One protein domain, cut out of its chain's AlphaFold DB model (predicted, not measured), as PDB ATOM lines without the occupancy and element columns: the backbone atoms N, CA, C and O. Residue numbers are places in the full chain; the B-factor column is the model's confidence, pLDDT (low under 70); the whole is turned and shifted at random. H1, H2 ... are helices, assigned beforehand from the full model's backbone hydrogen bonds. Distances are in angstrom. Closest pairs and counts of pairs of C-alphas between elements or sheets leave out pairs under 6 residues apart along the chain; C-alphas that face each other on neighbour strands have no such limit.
ATOM      1  N   ALA A 526       3.273  25.515  53.059       91.25
ATOM      2  CA  ALA A 526       2.100  26.388  53.092       91.25
ATOM      3  C   ALA A 526       2.442  27.784  53.629       91.25
ATOM      4  O   ALA A 526       2.098  28.786  52.995       91.25
ATOM      5  N   LEU A 527       3.182  27.854  54.742       91.62
ATOM      6  CA  LEU A 527       3.603  29.123  55.331       91.62
ATOM      7  C   LEU A 527       4.534  29.905  54.396       91.62
ATOM      8  O   LEU A 527       4.310  31.091  54.156       91.62
ATOM      9  N   LYS A 528       5.556  29.253  53.828       92.62
ATOM     10  CA  LYS A 528       6.475  29.893  52.874       92.62
ATOM     11  C   LYS A 528       5.720  30.429  51.660       92.62
ATOM     12  O   LYS A 528       5.907  31.588  51.300       92.62
ATOM     13  N   ASP A 529       4.873  29.607  51.045       91.69
ATOM     14  CA  ASP A 529       4.131  29.971  49.839       91.69
ATOM     15  C   ASP A 529       3.152  31.120  50.114       91.69
ATOM     16  O   ASP A 529       2.912  31.945  49.234       91.69
ATOM     17  N   PHE A 530       2.576  31.205  51.316       94.12
ATOM     18  CA  PHE A 530       1.781  32.361  51.729       94.12
ATOM     19  C   PHE A 530       2.637  33.616  51.898       94.12
ATOM     20  O   PHE A 530       2.329  34.641  51.297       94.12
ATOM     21  N   LEU A 531       3.724  33.543  52.674       92.38
ATOM     22  CA  LEU A 531       4.537  34.714  53.006       92.38
ATOM     23  C   LEU A 531       5.131  35.371  51.762       92.38
ATOM     24  O   LEU A 531       5.016  36.581  51.606       92.38
ATOM     25  N   VAL A 532       5.677  34.589  50.826       90.88
ATOM     26  CA  VAL A 532       6.244  35.152  49.586       90.88
ATOM     27  C   VAL A 532       5.191  35.778  48.666       90.88
ATOM     28  O   VAL A 532       5.544  36.600  47.831       90.88
ATOM     29  N   ARG A 533       3.909  35.413  48.816       89.50
ATOM     30  CA  ARG A 533       2.779  36.033  48.100       89.50
ATOM     31  C   ARG A 533       2.158  37.205  48.862       89.50
ATOM     32  O   ARG A 533       1.388  37.958  48.274       89.50
ATOM     33  N   ASN A 534       2.477  37.370  50.144       89.75
ATOM     34  CA  ASN A 534       2.035  38.514  50.924       89.75
ATOM     35  C   ASN A 534       2.875  39.736  50.534       89.75
ATOM     36  O   ASN A 534       4.053  39.834  50.866       89.75
ATOM     37  N   ASP A 535       2.261  40.669  49.812       86.88
ATOM     38  CA  ASP A 535       2.962  41.808  49.218       86.88
ATOM     39  C   ASP A 535       3.591  42.743  50.263       86.88
ATOM     40  O   ASP A 535       4.700  43.230  50.068       86.88
ATOM     41  N   ILE A 536       2.942  42.948  51.413       87.44
ATOM     42  CA  ILE A 536       3.506  43.764  52.499       87.44
ATOM     43  C   ILE A 536       4.731  43.073  53.078       87.44
ATOM     44  O   ILE A 536       5.777  43.701  53.208       87.44
ATOM     45  N   TRP A 537       4.624  41.775  53.370       93.44
ATOM     46  CA  TRP A 537       5.758  40.992  53.837       93.44
ATOM     47  C   TRP A 537       6.907  41.050  52.826       93.44
ATOM     48  O   TRP A 537       8.030  41.375  53.200       93.44
ATOM     49  N   LEU A 538       6.632  40.825  51.538       92.38
ATOM     50  CA  LEU A 538       7.641  40.834  50.481       92.38
ATOM     51  C   LEU A 538       8.282  42.218  50.301       92.38
ATOM     52  O   LEU A 538       9.506  42.311  50.214       92.38
ATOM     53  N   ARG A 539       7.496  43.302  50.282       91.56
ATOM     54  CA  ARG A 539       8.012  44.682  50.213       91.56
ATOM     55  C   ARG A 539       8.856  45.025  51.436       91.56
ATOM     56  O   ARG A 539       9.931  45.606  51.293       91.56
ATOM     57  N   SER A 540       8.421  44.623  52.625       93.12
ATOM     58  CA  SER A 540       9.189  44.781  53.859       93.12
ATOM     59  C   SER A 540      10.480  43.957  53.846       93.12
ATOM     60  O   SER A 540      11.516  44.466  54.259       93.12
ATOM     61  N   MET A 541      10.468  42.738  53.298       94.94
ATOM     62  CA  MET A 541      11.675  41.926  53.104       94.94
ATOM     63  C   MET A 541      12.654  42.579  52.127       94.94
ATOM     64  O   MET A 541      13.850  42.618  52.409       94.94
ATOM     65  N   LYS A 542      12.157  43.138  51.016       94.31
ATOM     66  CA  LYS A 542      12.967  43.919  50.070       94.31
ATOM     67  C   LYS A 542      13.617  45.123  50.746       94.31
ATOM     68  O   LYS A 542      14.778  45.399  50.487       94.31
ATOM     69  N   HIS A 543      12.896  45.804  51.636       95.31
ATOM     70  CA  HIS A 543      13.436  46.930  52.402       95.31
ATOM     71  C   HIS A 543      14.504  46.495  53.416       95.31
ATOM     72  O   HIS A 543      15.560  47.113  53.501       95.31
ATOM     73  N   LEU A 544      14.252  45.423  54.174       95.88
ATOM     74  CA  LEU A 544      15.185  44.917  55.190       95.88
ATOM     75  C   LEU A 544      16.470  44.323  54.590       95.88
ATOM     76  O   LEU A 544      17.516  44.379  55.230       95.88
ATOM     77  N   HIS A 545      16.391  43.780  53.376       95.56
ATOM     78  CA  HIS A 545      17.494  43.139  52.651       95.56
ATOM     79  C   HIS A 545      17.788  43.863  51.329       95.56
ATOM     80  O   HIS A 545      17.963  43.230  50.284       95.56
ATOM     81  N   ALA A 546      17.780  45.200  51.362       95.31
ATOM     82  CA  ALA A 546      17.881  46.037  50.166       95.31
ATOM     83  C   ALA A 546      19.092  45.671  49.300       95.31
ATOM     84  O   ALA A 546      18.935  45.455  48.104       95.31
ATOM     85  N   HIS A 547      20.261  45.481  49.915       95.44
ATOM     86  CA  HIS A 547      21.492  45.129  49.207       95.44
ATOM     87  C   HIS A 547      21.367  43.809  48.420       95.44
ATOM     88  O   HIS A 547      21.772  43.723  47.263       95.44
ATOM     89  N   GLU A 548      20.787  42.762  49.011       93.56
ATOM     90  CA  GLU A 548      20.613  41.474  48.337       93.56
ATOM     91  C   GLU A 548      19.592  41.541  47.193       93.56
ATOM     92  O   GLU A 548      19.774  40.881  46.166       93.56
ATOM     93  N   PHE A 549      18.521  42.322  47.358       93.69
ATOM     94  CA  PHE A 549      17.509  42.513  46.316       93.69
ATOM     95  C   PHE A 549      17.974  43.454  45.200       93.69
ATOM     96  O   PHE A 549      17.606  43.232  44.047       93.69
ATOM     97  N   GLU A 550      18.806  44.448  45.504       93.88
ATOM     98  CA  GLU A 550      19.476  45.297  44.515       93.88
ATOM     99  C   GLU A 550      20.428  44.464  43.655       93.88
ATOM    100  O   GLU A 550      20.296  44.475  42.435       93.88
ATOM    101  N   ALA A 551      21.275  43.630  44.269       92.88
ATOM    102  CA  ALA A 551      22.157  42.718  43.538       92.88
ATOM    103  C   ALA A 551      21.382  41.715  42.659       92.88
ATOM    104  O   ALA A 551      21.819  41.353  41.565       92.88
ATOM    105  N   LEU A 552      20.212  41.248  43.114       91.56
ATOM    106  CA  LEU A 552      19.320  40.437  42.282       91.56
ATOM    107  C   LEU A 552      18.748  41.256  41.113       91.56
ATOM    108  O   LEU A 552      18.673  40.758  39.991       91.56
ATOM    109  N   GLY A 553      18.357  42.503  41.375       90.25
ATOM    110  CA  GLY A 553      17.841  43.440  40.382       90.25
ATOM    111  C   GLY A 553      18.849  43.764  39.282       90.25
ATOM    112  O   GLY A 553      18.477  43.714  38.114       90.25
ATOM    113  N   GLU A 554      20.111  44.017  39.633       91.19
ATOM    114  CA  GLU A 554      21.206  44.263  38.682       91.19
ATOM    115  C   GLU A 554      21.381  43.088  37.715       91.19
ATOM    116  O   GLU A 554      21.441  43.287  36.504       91.19
ATOM    117  N   ARG A 555      21.339  41.852  38.225       88.25
ATOM    118  CA  ARG A 555      21.439  40.643  37.392       88.25
ATOM    119  C   ARG A 555      20.280  40.489  36.416       88.25
ATOM    120  O   ARG A 555      20.495  40.103  35.274       88.25
ATOM    121  N   PHE A 556      19.053  40.783  36.846       90.69
ATOM    122  CA  PHE A 556      17.911  40.800  35.927       90.69
ATOM    123  C   PHE A 556      17.944  42.003  34.978       90.69
ATOM    124  O   PHE A 556      17.320  41.938  33.927       90.69
ATOM    125  N   GLY A 557      18.684  43.067  35.302       86.69
ATOM    126  CA  GLY A 557      18.965  44.168  34.379       86.69
ATOM    127  C   GLY A 557      19.821  43.748  33.179       86.69
ATOM    128  O   GLY A 557      19.711  44.357  32.119       86.69
ATOM    129  N   GLU A 558      20.610  42.680  33.317       89.75
ATOM    130  CA  GLU A 558      21.406  42.067  32.243       89.75
ATOM    131  C   GLU A 558      20.657  40.939  31.499       89.75
ATOM    132  O   GLU A 558      21.240  40.264  30.649       89.75
ATOM    133  N   ASP A 559      19.377  40.700  31.808       91.12
ATOM    134  CA  ASP A 559      18.610  39.613  31.197       91.12
ATOM    135  C   ASP A 559      18.462  39.809  29.672       91.12
ATOM    136  O   ASP A 559      18.121  40.914  29.233       91.12
ATOM    137  N   PRO A 560      18.638  38.751  28.849       88.94
ATOM    138  CA  PRO A 560      18.493  38.835  27.395       88.94
ATOM    139  C   PRO A 560      17.148  39.400  26.927       88.94
ATOM    140  O   PRO A 560      17.083  39.972  25.841       88.94
ATOM    141  N   PHE A 561      16.090  39.293  27.745       89.50
ATOM    142  CA  PHE A 561      14.799  39.922  27.477       89.50
ATOM    143  C   PHE A 561      14.925  41.429  27.201       89.50
ATOM    144  O   PHE A 561      14.256  41.946  26.310       89.50
ATOM    145  N   HIS A 562      15.813  42.139  27.906       86.44
ATOM    146  CA  HIS A 562      16.029  43.575  27.708       86.44
ATOM    147  C   HIS A 562      16.713  43.923  26.378       86.44
ATOM    148  O   HIS A 562      16.667  45.078  25.959       86.44
ATOM    149  N   GLY A 563      17.328  42.939  25.716       84.44
ATOM    150  CA  GLY A 563      17.897  43.073  24.377       84.44
ATOM    151  C   GLY A 563      16.925  42.729  23.246       84.44
ATOM    152  O   GLY A 563      17.315  42.834  22.086       84.44
ATOM    153  N   LEU A 564      15.693  42.298  23.551       83.25
ATOM    154  CA  LEU A 564      14.688  42.024  22.528       83.25
ATOM    155  C   LEU A 564      14.155  43.330  21.940       83.25
ATOM    156  O   LEU A 564      13.726  44.230  22.665       83.25
ATOM    157  N   ASP A 565      14.124  43.394  20.613       82.81
ATOM    158  CA  ASP A 565      13.454  44.477  19.914       82.81
ATOM    159  C   ASP A 565      11.950  44.427  20.192       82.81
ATOM    160  O   ASP A 565      11.318  43.368  20.196       82.81
ATOM    161  N   LEU A 566      11.367  45.605  20.399       76.25
ATOM    162  CA  LEU A 566       9.921  45.754  20.457       76.25
ATOM    163  C   LEU A 566       9.329  45.356  19.094       76.25
ATOM    164  O   LEU A 566       9.695  45.974  18.087       76.25
ATOM    165  N   PRO A 567       8.411  44.370  19.048       77.75
ATOM    166  CA  PRO A 567       7.753  43.965  17.816       77.75
ATOM    167  C   PRO A 567       7.070  45.153  17.156       77.75
ATOM    168  O   PRO A 567       6.524  46.034  17.830       77.75
ATOM    169  N   ARG A 568       7.092  45.169  15.825       68.94
ATOM    170  CA  ARG A 568       6.394  46.193  15.049       68.94
ATOM    171  C   ARG A 568       4.889  45.981  15.163       68.94
ATOM    172  O   ARG A 568       4.406  44.865  15.315       68.94
ATOM    173  N   ASP A 569       4.137  47.070  15.098       52.12
ATOM    174  CA  ASP A 569       2.683  46.998  15.163       52.12
ATOM    175  C   ASP A 569       2.082  46.486  13.842       52.12
ATOM    176  O   ASP A 569       2.555  46.835  12.762       52.12
ATOM    177  N   GLY A 570       0.985  45.729  13.930       42.47
ATOM    178  CA  GLY A 570       0.220  45.243  12.776       42.47
ATOM    179  C   GLY A 570      -0.066  43.744  12.849       42.47
ATOM    180  O   GLY A 570       0.684  42.994  13.467       42.47
ATOM    181  N   ASP A 571      -1.153  43.303  12.211       50.03
ATOM    182  CA  ASP A 571      -1.570  41.890  12.214       50.03
ATOM    183  C   ASP A 571      -0.518  40.972  11.550       50.03
ATOM    184  O   ASP A 571      -0.439  39.788  11.864       50.03
ATOM    185  N   GLU A 572       0.342  41.533  10.693       58.16
ATOM    186  CA  GLU A 572       1.468  40.854  10.032       58.16
ATOM    187  C   GLU A 572       2.610  40.479  10.999       58.16
ATOM    188  O   GLU A 572       3.407  39.599  10.691       58.16
ATOM    189  N   HIS A 573       2.664  41.099  12.184       65.56
ATOM    190  CA  HIS A 573       3.675  40.860  13.223       65.56
ATOM    191  C   HIS A 573       3.078  40.198  14.478       65.56
ATOM    192  O   HIS A 573       3.691  40.207  15.547       65.56
ATOM    193  N   LEU A 574       1.874  39.616  14.382       66.56
ATOM    194  CA  LEU A 574       1.200  38.962  15.511       66.56
ATOM    195  C   LEU A 574       2.049  37.830  16.122       66.56
ATOM    196  O   LEU A 574       2.018  37.629  17.337       66.56
ATOM    197  N   GLU A 575       2.821  37.117  15.302       72.44
ATOM    198  CA  GLU A 575       3.736  36.061  15.752       72.44
ATOM    199  C   GLU A 575       4.914  36.635  16.555       72.44
ATOM    200  O   GLU A 575       5.217  36.142  17.640       72.44
ATOM    201  N   GLU A 576       5.515  37.736  16.091       71.38
ATOM    202  CA  GLU A 576       6.576  38.456  16.812       71.38
ATOM    203  C   GLU A 576       6.054  39.058  18.127       71.38
ATOM    204  O   GLU A 576       6.720  38.990  19.161       71.38
ATOM    205  N   LEU A 577       4.830  39.601  18.115       70.62
ATOM    206  CA  LEU A 577       4.160  40.120  19.306       70.62
ATOM    207  C   LEU A 577       3.881  39.014  20.324       70.62
ATOM    208  O   LEU A 577       4.135  39.200  21.513       70.62
ATOM    209  N   THR A 578       3.375  37.870  19.864       75.62
ATOM    210  CA  THR A 578       3.137  36.695  20.711       75.62
ATOM    211  C   THR A 578       4.445  36.225  21.343       75.62
ATOM    212  O   THR A 578       4.510  36.115  22.565       75.62
ATOM    213  N   ALA A 579       5.507  36.067  20.549       77.25
ATOM    214  CA  ALA A 579       6.822  35.653  21.039       77.25
ATOM    215  C   ALA A 579       7.410  36.641  22.064       77.25
ATOM    216  O   ALA A 579       7.941  36.229  23.096       77.25
ATOM    217  N   TYR A 580       7.271  37.951  21.836       78.06
ATOM    218  CA  TYR A 580       7.713  38.969  22.792       78.06
ATOM    219  C   TYR A 580       6.906  38.934  24.096       78.06
ATOM    220  O   TYR A 580       7.475  39.060  25.179       78.06
ATOM    221  N   VAL A 581       5.583  38.756  24.023       80.31
ATOM    222  CA  VAL A 581       4.725  38.630  25.213       80.31
ATOM    223  C   VAL A 581       5.073  37.369  26.000       80.31
ATOM    224  O   VAL A 581       5.166  37.437  27.224       80.31
ATOM    225  N   GLU A 582       5.303  36.243  25.327       82.06
ATOM    226  CA  GLU A 582       5.750  35.000  25.963       82.06
ATOM    227  C   GLU A 582       7.105  35.184  26.654       82.06
ATOM    228  O   GLU A 582       7.247  34.807  27.820       82.06
ATOM    229  N   ALA A 583       8.061  35.844  25.996       76.88
ATOM    230  CA  ALA A 583       9.357  36.176  26.580       76.88
ATOM    231  C   ALA A 583       9.231  37.130  27.782       76.88
ATOM    232  O   ALA A 583       9.894  36.930  28.800       76.88
ATOM    233  N   ALA A 584       8.340  38.124  27.717       79.19
ATOM    234  CA  ALA A 584       8.073  39.048  28.820       79.19
ATOM    235  C   ALA A 584       7.441  38.337  30.022       79.19
ATOM    236  O   ALA A 584       7.821  38.577  31.168       79.19
ATOM    237  N   GLN A 585       6.481  37.446  29.769       82.38
ATOM    238  CA  GLN A 585       5.880  36.617  30.810       82.38
ATOM    239  C   GLN A 585       6.911  35.680  31.428       82.38
ATOM    240  O   GLN A 585       6.923  35.520  32.647       82.38
ATOM    241  N   ASP A 586       7.780  35.079  30.618       84.00
ATOM    242  CA  ASP A 586       8.836  34.209  31.114       84.00
ATOM    243  C   ASP A 586       9.845  34.959  31.986       84.00
ATOM    244  O   ASP A 586      10.108  34.546  33.116       84.00
ATOM    245  N   PHE A 587      10.315  36.119  31.522       86.44
ATOM    246  CA  PHE A 587      11.155  37.027  32.298       86.44
ATOM    247  C   PHE A 587      10.515  37.384  33.646       86.44
ATOM    248  O   PHE A 587      11.147  37.230  34.693       86.44
ATOM    249  N   LEU A 588       9.242  37.801  33.648       85.62
ATOM    250  CA  LEU A 588       8.526  38.130  34.883       85.62
ATOM    251  C   LEU A 588       8.398  36.914  35.807       85.62
ATOM    252  O   LEU A 588       8.640  37.044  37.004       85.62
ATOM    253  N   ARG A 589       8.085  35.723  35.276       87.38
ATOM    254  CA  ARG A 589       8.018  34.486  36.072       87.38
ATOM    255  C   ARG A 589       9.364  34.154  36.713       87.38
ATOM    256  O   ARG A 589       9.389  33.874  37.912       87.38
ATOM    257  N   ARG A 590      10.465  34.199  35.952       89.31
ATOM    258  CA  ARG A 590      11.828  33.946  36.456       89.31
ATOM    259  C   ARG A 590      12.209  34.961  37.531       89.31
ATOM    260  O   ARG A 590      12.609  34.571  38.626       89.31
ATOM    261  N   LYS A 591      11.975  36.251  37.276       89.12
ATOM    262  CA  LYS A 591      12.233  37.328  38.240       89.12
ATOM    263  C   LYS A 591      11.441  37.149  39.531       89.12
ATOM    264  O   LYS A 591      12.028  37.134  40.609       89.12
ATOM    265  N   THR A 592      10.126  36.959  39.443       88.69
ATOM    266  CA  THR A 592       9.266  36.753  40.615       88.69
ATOM    267  C   THR A 592       9.669  35.499  41.392       88.69
ATOM    268  O   THR A 592       9.763  35.543  42.617       88.69
ATOM    269  N   ARG A 593       9.980  34.389  40.707       89.88
ATOM    270  CA  ARG A 593      10.460  33.157  41.354       89.88
ATOM    271  C   ARG A 593      11.762  33.393  42.120       89.88
ATOM    272  O   ARG A 593      11.871  32.952  43.265       89.88
ATOM    273  N   ALA A 594      12.716  34.100  41.521       88.88
ATOM    274  CA  ALA A 594      13.989  34.422  42.153       88.88
ATOM    275  C   ALA A 594      13.820  35.373  43.351       88.88
ATOM    276  O   ALA A 594      14.420  35.141  44.402       88.88
ATOM    277  N   GLU A 595      12.963  36.393  43.238       92.38
ATOM    278  CA  GLU A 595      12.628  37.302  44.342       92.38
ATOM    279  C   GLU A 595      11.971  36.556  45.511       92.38
ATOM    280  O   GLU A 595      12.376  36.731  46.661       92.38
ATOM    281  N   HIS A 596      11.001  35.681  45.234       93.44
ATOM    282  CA  HIS A 596      10.344  34.861  46.253       93.44
ATOM    283  C   HIS A 596      11.336  33.919  46.941       93.44
ATOM    284  O   HIS A 596      11.316  33.767  48.163       93.44
ATOM    285  N   ALA A 597      12.228  33.296  46.169       91.06
ATOM    286  CA  ALA A 597      13.242  32.406  46.710       91.06
ATOM    287  C   ALA A 597      14.275  33.154  47.571       91.06
ATOM    288  O   ALA A 597      14.676  32.653  48.624       91.06
ATOM    289  N   LEU A 598      14.671  34.365  47.162       93.19
ATOM    290  CA  LEU A 598      15.526  35.246  47.955       93.19
ATOM    291  C   LEU A 598      14.840  35.641  49.268       93.19
ATOM    292  O   LEU A 598      15.431  35.448  50.328       93.19
ATOM    293  N   ALA A 599      13.587  36.100  49.209       93.81
ATOM    294  CA  ALA A 599      12.811  36.481  50.388       93.81
ATOM    295  C   ALA A 599      12.680  35.318  51.382       93.81
ATOM    296  O   ALA A 599      12.978  35.468  52.566       93.81
ATOM    297  N   ALA A 600      12.305  34.129  50.894       91.88
ATOM    298  CA  ALA A 600      12.193  32.931  51.721       91.88
ATOM    299  C   ALA A 600      13.527  32.567  52.387       91.88
ATOM    300  O   ALA A 600      13.546  32.192  53.558       91.88
ATOM    301  N   ARG A 601      14.654  32.703  51.676       91.00
ATOM    302  CA  ARG A 601      15.980  32.451  52.251       91.00
ATOM    303  C   ARG A 601      16.332  33.469  53.330       91.00
ATOM    304  O   ARG A 601      16.758  33.061  54.406       91.00
ATOM    305  N   CYS A 602      16.144  34.761  53.061       92.00
ATOM    306  CA  CYS A 602      16.409  35.824  54.032       92.00
ATOM    307  C   CYS A 602      15.575  35.648  55.311       92.00
ATOM    308  O   CYS A 602      16.053  35.920  56.405       92.00
ATOM    309  N   ALA A 603      14.364  35.105  55.185       90.19
ATOM    310  CA  ALA A 603      13.490  34.796  56.309       90.19
ATOM    311  C   ALA A 603      13.791  33.470  57.032       90.19
ATOM    312  O   ALA A 603      13.104  33.147  58.000       90.19
ATOM    313  N   GLY A 604      14.768  32.681  56.573       89.44
ATOM    314  CA  GLY A 604      15.068  31.359  57.137       89.44
ATOM    315  C   GLY A 604      14.031  30.277  56.801       89.44
ATOM    316  O   GLY A 604      13.964  29.258  57.482       89.44
ATOM    317  N   LEU A 605      13.221  30.481  55.758       84.25
ATOM    318  CA  LEU A 605      12.135  29.590  55.320       84.25
ATOM    319  C   LEU A 605      12.533  28.671  54.147       84.25
ATOM    320  O   LEU A 605      11.698  27.934  53.620       84.25
ATOM    321  N   GLY A 606      13.790  28.728  53.694       69.06
ATOM    322  CA  GLY A 606      14.288  27.981  52.534       69.06
ATOM    323  C   GLY A 606      15.536  27.148  52.831       69.06
ATOM    324  O   GLY A 606      16.506  27.660  53.381       69.06
ATOM    325  N   GLY A 607      15.521  25.878  52.402       53.88
ATOM    326  CA  GLY A 607      16.665  24.950  52.426       53.88
ATOM    327  C   GLY A 607      17.488  24.905  51.128       53.88
ATOM    328  O   GLY A 607      18.460  24.158  51.048       53.88
ATOM    329  N   THR A 608      17.122  25.685  50.105       53.31
ATOM    330  CA  THR A 608      17.785  25.682  48.790       53.31
ATOM    331  C   THR A 608      18.739  26.872  48.677       53.31
ATOM    332  O   THR A 608      18.325  28.027  48.793       53.31
ATOM    333  N   SER A 609      20.032  26.608  48.468       53.22
ATOM    334  CA  SER A 609      21.046  27.670  48.378       53.22
ATOM    335  C   SER A 609      20.884  28.517  47.106       53.22
ATOM    336  O   SER A 609      20.424  28.015  46.077       53.22
ATOM    337  N   LEU A 610      21.325  29.786  47.143       50.25
ATOM    338  CA  LEU A 610      21.370  30.669  45.964       50.25
ATOM    339  C   LEU A 610      22.089  29.973  44.790       50.25
ATOM    340  O   LEU A 610      21.601  29.999  43.672       50.25
ATOM    341  N   ALA A 611      23.176  29.246  45.067       49.50
ATOM    342  CA  ALA A 611      23.953  28.498  44.077       49.50
ATOM    343  C   ALA A 611      23.222  27.288  43.461       49.50
ATOM    344  O   ALA A 611      23.686  26.727  42.474       49.50
ATOM    345  N   GLN A 612      22.127  26.825  44.062       53.12
ATOM    346  CA  GLN A 612      21.341  25.688  43.582       53.12
ATOM    347  C   GLN A 612      20.147  26.172  42.748       53.12
ATOM    348  O   GLN A 612      19.927  25.642  41.670       53.12
ATOM    349  N   LEU A 613      19.509  27.277  43.152       52.94
ATOM    350  CA  LEU A 613      18.582  28.032  42.291       52.94
ATOM    351  C   LEU A 613      19.283  28.564  41.032       52.94
ATOM    352  O   LEU A 613      18.750  28.476  39.938       52.94
ATOM    353  N   MET A 614      20.523  29.037  41.175       54.78
ATOM    354  CA  MET A 614      21.333  29.546  40.064       54.78
ATOM    355  C   MET A 614      21.866  28.462  39.113       54.78
ATOM    356  O   MET A 614      22.348  28.811  38.044       54.78
ATOM    357  N   ARG A 615      21.833  27.175  39.493       53.75
ATOM    358  CA  ARG A 615      22.293  26.054  38.647       53.75
ATOM    359  C   ARG A 615      21.168  25.363  37.881       53.75
ATOM    360  O   ARG A 615      21.464  24.614  36.963       53.75
TER     361      ARG A 615
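What this domain is: This is residues 526 to 615 of the 618 residues of the protein "NEL domain-containing protein" of Rhizobacter sp. Root1221 (UniProt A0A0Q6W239). One long helix, H5, makes the axis; H1 and H2 cross its last part, and H3 and H4 follow it back. The printed part has 90 residues with six named helices, H1 to H6: all helix. It is loose, radius of gyration of the C-alphas 16.1 A, spanning 50 by 25 by 24 A.

Where its parts are: H1, residues 526 to 533, begins at C-alpha 526 (2.100, 26.388, 53.092). H2 is residues 535 to 544, H3 546 to 557, H4 560 to 563 and H6 610 to 613. H5, residues 571 to 602, 45.9 A long, ends at C-alpha 602 (16.409, 35.824, 54.032).

How they stand to each other: The hub, H5, touches H3 with residues 591 to 598 alone, at a shallow tilt of 24 degrees, opposite ways, closest C-alphas Phe 556 and Lys 591, 7.0 A. H1 touches H5 with closest C-alphas Val 532 and His 596, 5.3 A. In H2 and H3 every O i to N i+4 pair is within hydrogen-bond range.

The domain as a whole: The printed part has no cut; pLDDT is under 70 at residues 568 to 574 and 606 to 615.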